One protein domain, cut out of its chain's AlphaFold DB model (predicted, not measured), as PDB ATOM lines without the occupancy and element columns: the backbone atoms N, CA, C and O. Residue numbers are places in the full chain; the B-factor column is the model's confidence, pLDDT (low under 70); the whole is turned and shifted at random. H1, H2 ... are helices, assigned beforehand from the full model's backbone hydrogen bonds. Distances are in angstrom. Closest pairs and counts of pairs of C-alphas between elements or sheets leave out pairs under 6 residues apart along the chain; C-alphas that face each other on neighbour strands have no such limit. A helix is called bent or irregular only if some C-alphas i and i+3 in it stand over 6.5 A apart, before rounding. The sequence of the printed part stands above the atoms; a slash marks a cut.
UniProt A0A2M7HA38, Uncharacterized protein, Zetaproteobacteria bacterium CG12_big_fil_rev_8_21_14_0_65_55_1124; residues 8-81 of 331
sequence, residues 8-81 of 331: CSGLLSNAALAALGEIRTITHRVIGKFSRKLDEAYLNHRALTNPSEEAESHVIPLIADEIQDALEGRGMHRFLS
ATOM      1  N   CYS A   8     155.716 119.761 138.763       57.47
ATOM      2  CA  CYS A   8     156.753 119.026 139.486       57.47
ATOM      3  C   CYS A   8     158.069 118.842 138.705       57.47
ATOM      4  O   CYS A   8     158.987 118.236 139.236       57.47
ATOM      5  N   SER A   9     158.205 119.348 137.473       65.62
ATOM      6  CA  SER A   9     159.412 119.148 136.643       65.62
ATOM      7  C   SER A   9     160.547 120.159 136.889       65.62
ATOM      8  O   SER A   9     161.564 120.147 136.198       65.62
ATOM      9  N   GLY A  10     160.401 121.055 137.865       81.06
ATOM     10  CA  GLY A  10     161.391 122.082 138.184       81.06
ATOM     11  C   GLY A  10     162.397 121.633 139.243       81.06
ATOM     12  O   GLY A  10     162.086 120.831 140.119       81.06
ATOM     13  N   LEU A  11     163.599 122.216 139.225       87.88
ATOM     14  CA  LEU A  11     164.622 121.965 140.245       87.88
ATOM     15  C   LEU A  11     164.107 122.290 141.665       87.88
ATOM     16  O   LEU A  11     164.177 121.460 142.570       87.88
ATOM     17  N   LEU A  12     163.513 123.477 141.846       89.94
ATOM     18  CA  LEU A  12     162.951 123.900 143.133       89.94
ATOM     19  C   LEU A  12     161.670 123.142 143.506       89.94
ATOM     20  O   LEU A  12     161.474 122.841 144.683       89.94
ATOM     21  N   SER A  13     160.804 122.808 142.541       89.12
ATOM     22  CA  SER A  13     159.578 122.060 142.845       89.12
ATOM     23  C   SER A  13     159.872 120.610 143.227       89.12
ATOM     24  O   SER A  13     159.266 120.114 144.174       89.12
ATOM     25  N   ASN A  14     160.877 119.971 142.619       86.81
ATOM     26  CA  ASN A  14     161.386 118.671 143.060       86.81
ATOM     27  C   ASN A  14     161.891 118.705 144.506       86.81
ATOM     28  O   ASN A  14     161.528 117.844 145.310       86.81
ATOM     29  N   ALA A  15     162.681 119.722 144.866       89.38
ATOM     30  CA  ALA A  15     163.138 119.900 146.241       89.38
ATOM     31  C   ALA A  15     161.962 120.125 147.213       89.38
ATOM     32  O   ALA A  15     161.940 119.533 148.294       89.38
ATOM     33  N   ALA A  16     160.957 120.917 146.821       90.44
ATOM     34  CA  ALA A  16     159.761 121.160 147.629       90.44
ATOM     35  C   ALA A  16     158.927 119.884 147.844       90.44
ATOM     36  O   ALA A  16     158.523 119.594 148.968       90.44
ATOM     37  N   LEU A  17     158.707 119.083 146.799       89.06
ATOM     38  CA  LEU A  17     157.983 117.809 146.896       89.06
ATOM     39  C   LEU A  17     158.708 116.812 147.792       89.06
ATOM     40  O   LEU A  17     158.082 116.157 148.629       89.06
ATOM     41  N   ALA A  18     160.029 116.721 147.645       87.69
ATOM     42  CA  ALA A  18     160.846 115.891 148.509       87.69
ATOM     43  C   ALA A  18     160.760 116.351 149.973       87.69
ATOM     44  O   ALA A  18     160.553 115.518 150.853       87.69
ATOM     45  N   ALA A  19     160.814 117.662 150.236       90.44
ATOM     46  CA  ALA A  19     160.639 118.206 151.582       90.44
ATOM     47  C   ALA A  19     159.268 117.838 152.178       90.44
ATOM     48  O   ALA A  19     159.194 117.406 153.326       90.44
ATOM     49  N   LEU A  20     158.184 117.923 151.398       91.19
ATOM     50  CA  LEU A  20     156.844 117.513 151.842       91.19
ATOM     51  C   LEU A  20     156.768 116.012 152.178       91.19
ATOM     52  O   LEU A  20     156.138 115.626 153.168       91.19
ATOM     53  N   GLY A  21     157.427 115.161 151.389       89.62
ATOM     54  CA  GLY A  21     157.545 113.727 151.672       89.62
ATOM     55  C   GLY A  21     158.322 113.435 152.962       89.62
ATOM     56  O   GLY A  21     157.922 112.577 153.756       89.62
ATOM     57  N   GLU A  22     159.397 114.182 153.215       88.31
ATOM     58  CA  GLU A  22     160.168 114.061 154.454       88.31
ATOM     59  C   GLU A  22     159.369 114.539 155.669       88.31
ATOM     60  O   GLU A  22     159.328 113.816 156.665       88.31
ATOM     61  N   ILE A  23     158.648 115.666 155.570       91.44
ATOM     62  CA  ILE A  23     157.744 116.157 156.627       91.44
ATOM     63  C   ILE A  23     156.778 115.048 157.055       91.44
ATOM     64  O   ILE A  23     156.642 114.760 158.244       91.44
ATOM     65  N   ARG A  24     156.164 114.353 156.090       90.00
ATOM     66  CA  ARG A  24     155.268 113.221 156.371       90.00
ATOM     67  C   ARG A  24     155.967 112.080 157.118       90.00
ATOM     68  O   ARG A  24     155.358 111.428 157.964       90.00
ATOM     69  N   THR A  25     157.229 111.813 156.798       88.06
ATOM     70  CA  THR A  25     158.007 110.721 157.402       88.06
ATOM     71  C   THR A  25     158.388 111.031 158.853       88.06
ATOM     72  O   THR A  25     158.394 110.136 159.704       88.06
ATOM     73  N   ILE A  26     158.669 112.298 159.166       88.44
ATOM     74  CA  ILE A  26     159.103 112.739 160.501       88.44
ATOM     75  C   ILE A  26     157.948 113.043 161.460       88.44
ATOM     76  O   ILE A  26     158.203 113.182 162.653       88.44
ATOM     77  N   THR A  27     156.695 113.091 160.989       90.25
ATOM     78  CA  THR A  27     155.510 113.454 161.792       90.25
ATOM     79  C   THR A  27     155.471 112.776 163.166       90.25
ATOM     80  O   THR A  27     155.247 113.435 164.178       90.25
ATOM     81  N   HIS A  28     155.747 111.470 163.236       89.56
ATOM     82  CA  HIS A  28     155.736 110.724 164.501       89.56
ATOM     83  C   HIS A  28     156.808 111.198 165.498       89.56
ATOM     84  O   HIS A  28     156.575 111.167 166.705       89.56
ATOM     85  N   ARG A  29     157.972 111.650 165.011       87.44
ATOM     86  CA  ARG A  29     159.057 112.180 165.850       87.44
ATOM     87  C   ARG A  29     158.699 113.550 166.398       87.44
ATOM     88  O   ARG A  29     158.861 113.761 167.594       87.44
ATOM     89  N   VAL A  30     158.150 114.420 165.548       89.06
ATOM     90  CA  VAL A  30     157.669 115.746 165.957       89.06
ATOM     91  C   VAL A  30     156.616 115.587 167.057       89.06
ATOM     92  O   VAL A  30     156.788 116.115 168.151       89.06
ATOM     93  N   ILE A  31     155.589 114.756 166.837       90.19
ATOM     94  CA  ILE A  31     154.554 114.470 167.851       90.19
ATOM     95  C   ILE A  31     155.167 113.870 169.128       90.19
ATOM     96  O   ILE A  31     154.765 114.219 170.234       90.19
ATOM     97  N   GLY A  32     156.159 112.985 168.995       90.31
ATOM     98  CA  GLY A  32     156.868 112.404 170.136       90.31
ATOM     99  C   GLY A  32     157.669 113.421 170.958       90.31
ATOM    100  O   GLY A  32     157.751 113.273 172.176       90.31
ATOM    101  N   LYS A  33     158.239 114.457 170.326       89.88
ATOM    102  CA  LYS A  33     158.964 115.542 171.010       89.88
ATOM    103  C   LYS A  33     158.000 116.446 171.778       89.88
ATOM    104  O   LYS A  33     158.228 116.726 172.953       89.88
ATOM    105  N   PHE A  34     156.877 116.808 171.158       92.19
ATOM    106  CA  PHE A  34     155.777 117.549 171.787       92.19
ATOM    107  C   PHE A  34     154.811 116.609 172.534       92.19
ATOM    108  O   PHE A  34     153.600 116.632 172.330       92.19
ATOM    109  N   SER A  35     155.362 115.734 173.383       91.62
ATOM    110  CA  SER A  35     154.570 114.753 174.135       91.62
ATOM    111  C   SER A  35     153.781 115.381 175.288       91.62
ATOM    112  O   SER A  35     154.194 116.392 175.853       91.62
ATOM    113  N   ARG A  36     152.748 114.660 175.747       94.00
ATOM    114  CA  ARG A  36     151.921 114.992 176.923       94.00
ATOM    115  C   ARG A  36     152.715 115.361 178.186       94.00
ATOM    116  O   ARG A  36     152.210 116.073 179.038       94.00
ATOM    117  N   LYS A  37     153.960 114.889 178.330       93.38
ATOM    118  CA  LYS A  37     154.817 115.199 179.494       93.38
ATOM    119  C   LYS A  37     155.203 116.681 179.598       93.38
ATOM    120  O   LYS A  37     155.751 117.083 180.618       93.38
ATOM    121  N   LEU A  38     155.018 117.455 178.527       94.31
ATOM    122  CA  LEU A  38     155.301 118.888 178.499       94.31
ATOM    123  C   LEU A  38     154.062 119.735 178.816       94.31
ATOM    124  O   LEU A  38     154.206 120.943 178.991       94.31
ATOM    125  N   ASP A  39     152.874 119.131 178.919       94.62
ATOM    126  CA  ASP A  39     151.613 119.857 179.077       94.62
ATOM    127  C   ASP A  39     151.611 120.672 180.375       94.62
ATOM    128  O   ASP A  39     151.325 121.869 180.353       94.62
ATOM    129  N   GLU A  40     152.005 120.075 181.505       96.62
ATOM    130  CA  GLU A  40     152.069 120.779 182.788       96.62
ATOM    131  C   GLU A  40     153.092 121.926 182.764       96.62
ATOM    132  O   GLU A  40     152.841 122.999 183.317       96.62
ATOM    133  N   ALA A  41     154.228 121.735 182.082       94.81
ATOM    134  CA  ALA A  41     155.252 122.768 181.933       94.81
ATOM    135  C   ALA A  41     154.765 123.930 181.055       94.81
ATOM    136  O   ALA A  41     155.001 125.091 181.392       94.81
ATOM    137  N   TYR A  42     154.043 123.636 179.970       94.69
ATOM    138  CA  TYR A  42     153.408 124.653 179.135       94.69
ATOM    139  C   TYR A  42     152.332 125.422 179.908       94.69
ATOM    140  O   TYR A  42     152.300 126.649 179.845       94.69
ATOM    141  N   LEU A  43     151.486 124.735 180.681       95.12
ATOM    142  CA  LEU A  43     150.471 125.385 181.512       95.12
ATOM    143  C   LEU A  43     151.102 126.298 182.567       95.12
ATOM    144  O   LEU A  43     150.624 127.413 182.766       95.12
ATOM    145  N   ASN A  44     152.201 125.865 183.190       95.38
ATOM    146  CA  ASN A  44     152.974 126.706 184.098       95.38
ATOM    147  C   ASN A  44     153.566 127.928 183.373       95.38
ATOM    148  O   ASN A  44     153.388 129.052 183.829       95.38
ATOM    149  N   HIS A  45     154.206 127.736 182.215       94.25
ATOM    150  CA  HIS A  45     154.731 128.835 181.392       94.25
ATOM    151  C   HIS A  45     153.634 129.839 181.013       94.25
ATOM    152  O   HIS A  45     153.811 131.046 181.177       94.25
ATOM    153  N   ARG A  46     152.468 129.350 180.579       93.00
ATOM    154  CA  ARG A  46     151.295 130.171 180.261       93.00
ATOM    155  C   ARG A  46     150.805 130.962 181.469       93.00
ATOM    156  O   ARG A  46     150.543 132.151 181.333       93.00
ATOM    157  N   ALA A  47     150.710 130.328 182.638       93.31
ATOM    158  CA  ALA A  47     150.288 130.987 183.874       93.31
ATOM    159  C   ALA A  47     151.271 132.080 184.335       93.31
ATOM    160  O   ALA A  47     150.851 133.061 184.944       93.31
ATOM    161  N   LEU A  48     152.564 131.918 184.036       92.56
ATOM    162  CA  LEU A  48     153.619 132.891 184.344       92.56
ATOM    163  C   LEU A  48     153.761 134.000 183.289       92.56
ATOM    164  O   LEU A  48     154.419 135.007 183.551       92.56
ATOM    165  N   THR A  49     153.169 133.834 182.106       85.56
ATOM    166  CA  THR A  49     153.234 134.815 181.017       85.56
ATOM    167  C   THR A  49     152.109 135.843 181.167       85.56
ATOM    168  O   THR A  49     150.973 135.485 181.477       85.56
ATOM    169  N   ASN A  50     152.403 137.131 180.951       79.25
ATOM    170  CA  ASN A  50     151.414 138.204 181.063       79.25
ATOM    171  C   ASN A  50     151.417 139.133 179.826       79.25
ATOM    172  O   ASN A  50     152.401 139.856 179.615       79.25
ATOM    173  N   PRO A  51     150.316 139.179 179.050       78.69
ATOM    174  CA  PRO A  51     149.098 138.375 179.190       78.69
ATOM    175  C   PRO A  51     149.345 136.901 178.832       78.69
ATOM    176  O   PRO A  51     150.258 136.579 178.074       78.69
ATOM    177  N   SER A  52     148.538 135.999 179.389       80.31
ATOM    178  CA  SER A  52     148.733 134.545 179.261       80.31
ATOM    179  C   SER A  52     148.689 134.046 177.811       80.31
ATOM    180  O   SER A  52     149.320 133.053 177.457       80.31
ATOM    181  N   GLU A  53     147.971 134.763 176.957       80.44
ATOM    182  CA  GLU A  53     147.788 134.527 175.532       80.44
ATOM    183  C   GLU A  53     149.105 134.672 174.749       80.44
ATOM    184  O   GLU A  53     149.272 134.028 173.717       80.44
ATOM    185  N   GLU A  54     150.091 135.434 175.249       77.25
ATOM    186  CA  GLU A  54     151.408 135.537 174.596       77.25
ATOM    187  C   GLU A  54     152.123 134.184 174.522       77.25
ATOM    188  O   GLU A  54     152.854 133.926 173.564       77.25
ATOM    189  N   ALA A  55     151.871 133.284 175.477       84.69
ATOM    190  CA  ALA A  55     152.458 131.947 175.476       84.69
ATOM    191  C   ALA A  55     152.048 131.120 174.244       84.69
ATOM    192  O   ALA A  55     152.810 130.258 173.805       84.69
ATOM    193  N   GLU A  56     150.884 131.405 173.649       84.25
ATOM    194  CA  GLU A  56     150.388 130.717 172.451       84.25
ATOM    195  C   GLU A  56     151.293 130.997 171.238       84.25
ATOM    196  O   GLU A  56     151.515 130.121 170.399       84.25
ATOM    197  N   SER A  57     151.894 132.192 171.180       80.19
ATOM    198  CA  SER A  57     152.769 132.612 170.079       80.19
ATOM    199  C   SER A  57     154.112 131.869 170.032       80.19
ATOM    200  O   SER A  57     154.762 131.853 168.987       80.19
ATOM    201  N   HIS A  58     154.520 131.221 171.130       82.25
ATOM    202  CA  HIS A  58     155.807 130.523 171.230       82.25
ATOM    203  C   HIS A  58     155.785 129.119 170.617       82.25
ATOM    204  O   HIS A  58     156.825 128.616 170.200       82.25
ATOM    205  N   VAL A  59     154.620 128.470 170.548       88.00
ATOM    206  CA  VAL A  59     154.529 127.050 170.164       88.00
ATOM    207  C   VAL A  59     154.786 126.845 168.669       88.00
ATOM    208  O   VAL A  59     155.503 125.922 168.289       88.00
ATOM    209  N   ILE A  60     154.234 127.712 167.814       88.56
ATOM    210  CA  ILE A  60     154.368 127.587 166.354       88.56
ATOM    211  C   ILE A  60     155.839 127.670 165.904       88.56
ATOM    212  O   ILE A  60     156.250 126.783 165.156       88.56
ATOM    213  N   PRO A  61     156.649 128.657 166.349       89.50
ATOM    214  CA  PRO A  61     158.079 128.692 166.046       89.50
ATOM    215  C   PRO A  61     158.812 127.411 166.447       89.50
ATOM    216  O   PRO A  61     159.533 126.865 165.627       89.50
ATOM    217  N   LEU A  62     158.553 126.863 167.640       91.44
ATOM    218  CA  LEU A  62     159.214 125.632 168.093       91.44
ATOM    219  C   LEU A  62     158.902 124.426 167.195       91.44
ATOM    220  O   LEU A  62     159.771 123.593 166.947       91.44
ATOM    221  N   ILE A  63     157.660 124.313 166.715       91.81
ATOM    222  CA  ILE A  63     157.274 123.254 165.771       91.81
ATOM    223  C   ILE A  63     157.948 123.481 164.413       91.81
ATOM    224  O   ILE A  63     158.411 122.524 163.794       91.81
ATOM    225  N   ALA A  64     157.995 124.730 163.944       91.31
ATOM    226  CA  ALA A  64     158.641 125.081 162.685       91.31
ATOM    227  C   ALA A  64     160.151 124.798 162.721       91.31
ATOM    228  O   ALA A  64     160.660 124.202 161.773       91.31
ATOM    229  N   ASP A  65     160.823 125.140 163.821       91.38
ATOM    230  CA  ASP A  65     162.244 124.866 164.049       91.38
ATOM    231  C   ASP A  65     162.513 123.354 164.036       91.38
ATOM    232  O   ASP A  65     163.421 122.897 163.356       91.38
ATOM    233  N   GLU A  66     161.663 122.542 164.678       91.25
ATOM    234  CA  GLU A  66     161.809 121.080 164.638       91.25
ATOM    235  C   GLU A  66     161.661 120.509 163.218       91.25
ATOM    236  O   GLU A  66     162.378 119.586 162.824       91.25
ATOM    237  N   ILE A  67     160.718 121.038 162.435       91.88
ATOM    238  CA  ILE A  67     160.555 120.641 161.033       91.88
ATOM    239  C   ILE A  67     161.790 121.053 160.226       91.88
ATOM    240  O   ILE A  67     162.269 120.262 159.412       91.88
ATOM    241  N   GLN A  68     162.308 122.260 160.451       91.12
ATOM    242  CA  GLN A  68     163.510 122.753 159.790       91.12
ATOM    243  C   GLN A  68     164.723 121.870 160.115       91.12
ATOM    244  O   GLN A  68     165.342 121.347 159.189       91.12
ATOM    245  N   ASP A  69     164.995 121.617 161.396       88.94
ATOM    246  CA  ASP A  69     166.091 120.759 161.864       88.94
ATOM    247  C   ASP A  69     166.022 119.365 161.225       88.94
ATOM    248  O   ASP A  69     167.022 118.787 160.784       88.94
ATOM    249  N   ALA A  70     164.814 118.809 161.128       86.38
ATOM    250  CA  ALA A  70     164.600 117.499 160.540       86.38
ATOM    251  C   ALA A  70     164.823 117.470 159.016       86.38
ATOM    252  O   ALA A  70     165.305 116.458 158.494       86.38
ATOM    253  N   LEU A  71     164.494 118.553 158.303       87.88
ATOM    254  CA  LEU A  71     164.801 118.706 156.877       87.88
ATOM    255  C   LEU A  71     166.310 118.882 156.650       87.88
ATOM    256  O   LEU A  71     166.874 118.261 155.744       87.88
ATOM    257  N   GLU A  72     166.985 119.669 157.487       85.88
ATOM    258  CA  GLU A  72     168.435 119.880 157.418       85.88
ATOM    259  C   GLU A  72     169.205 118.575 157.672       85.88
ATOM    260  O   GLU A  72     170.078 118.195 156.883       85.88
ATOM    261  N   GLY A  73     168.813 117.813 158.698       76.75
ATOM    262  CA  GLY A  73     169.461 116.557 159.086       76.75
ATOM    263  C   GLY A  73     169.358 115.416 158.065       76.75
ATOM    264  O   GLY A  73     170.067 114.417 158.190       76.75
ATOM    265  N   ARG A  74     168.498 115.530 157.044       73.31
ATOM    266  CA  ARG A  74     168.269 114.482 156.026       73.31
ATOM    267  C   ARG A  74     168.885 114.773 154.663       73.31
ATOM    268  O   ARG A  74     168.653 114.033 153.708       73.31
ATOM    269  N   GLY A  75     169.707 115.816 154.572       73.75
ATOM    270  CA  GLY A  75     170.480 116.090 153.367       73.75
ATOM    271  C   GLY A  75     169.621 116.547 152.189       73.75
ATOM    272  O   GLY A  75     169.874 116.160 151.048       73.75
ATOM    273  N   MET A  76     168.614 117.389 152.449       79.00
ATOM    274  CA  MET A  76     167.754 117.985 151.414       79.00
ATOM    275  C   MET A  76     168.536 118.706 150.303       79.00
ATOM    276  O   MET A  76     168.060 118.793 149.171       79.00
ATOM    277  N   HIS A  77     169.772 119.126 150.585       78.75
ATOM    278  CA  HIS A  77     170.703 119.684 149.604       78.75
ATOM    279  C   HIS A  77     170.957 118.763 148.398       78.75
ATOM    280  O   HIS A  77     171.292 119.262 147.331       78.75
ATOM    281  N   ARG A  78     170.759 117.437 148.507       83.06
ATOM    282  CA  ARG A  78     170.968 116.495 147.389       83.06
ATOM    283  C   ARG A  78     170.109 116.805 146.159       83.06
ATOM    284  O   ARG A  78     170.561 116.592 145.038       83.06
ATOM    285  N   PHE A  79     168.906 117.346 146.361       84.25
ATOM    286  CA  PHE A  79     167.989 117.723 145.278       84.25
ATOM    287  C   PHE A  79     168.406 119.015 144.564       84.25
ATOM    288  O   PHE A  79     167.923 119.291 143.474       84.25
ATOM    289  N   LEU A  80     169.321 119.774 145.168       86.69
ATOM    290  CA  LEU A  80     169.924 120.993 144.627       86.69
ATOM    291  C   LEU A  80     171.448 120.832 144.478       86.69
ATOM    292  O   LEU A  80     172.184 121.813 144.444       86.69
ATOM    293  N   SER A  81     171.929 119.586 144.451       87.94
ATOM    294  CA  SER A  81     173.351 119.269 144.346       87.94
ATOM    295  C   SER A  81     173.902 119.609 142.967       87.94
ATOM    296  O   SER A  81     173.158 119.705 141.992       87.94
TER     297      SER A  81
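Overview. This is residues 8 to 81 of the 331 residues of an uncharacterized protein of Zetaproteobacteria bacterium CG12_big_fil_rev_8_21_14_0_65_55_1124 (UniProt A0A2M7HA38). Helices make an open, elongated frame: kinked H1 leads out, H2 crosses the far end, and H3 returns to close a triangle on H1, while short H4 packs on residues 11 to 19 of H1. The printed part has 74 residues with four named helices, H1 to H4 in chain order, and is all helix. It is loose, with a radius of gyration of the C-alphas of 16.4 A, and spans 49 by 22 by 17 A.

Arrangement. H1, residues 11 to 33, has a kink of 51 degrees near residue 26 and is irregular, with C-alphas 25 and 28 7.5 A apart. H2, residues 36 to 48, is apart from H1 and irregular, with C-alphas 37 and 40 7.0 A apart. H3, residues 52 to 72, touches H2 only at the corner; the closest C-alphas, of Arg 46 and Ser 52, are 5.2 A apart. With residues 63 to 71 alone H3 touches H1, opposite ways at a steep tilt of 59 degrees; the closest C-alphas, of Ala 19 and Leu 71, are 6.8 A apart. H4, residues 76 to 80, touches H1; the closest C-alphas, of Ala 15 and Phe 79, are 5.4 A apart. O i to N i+4 pairs within hydrogen-bond range number 17 of 19 in H1, 7 of 9 in H2, 10 of 17 in H3 and 0 of 1 in H4, where 2 of 2 O i to N i+3 pairs are.

Along the chain. H1 begins at C-alpha 11 (164.622, 121.965, 140.245) and is 31.9 A long, H2 19.5 A and H3 32.9 A; H4 ends at C-alpha 80 (169.924, 120.993, 144.627).

Size, cuts and confidence. The two C-alphas farthest apart, of Ser 9 and Leu 48, are 50.0 A apart. The printed part has no cut, its three links are tight, and residues 8 to 9 have pLDDT under 70.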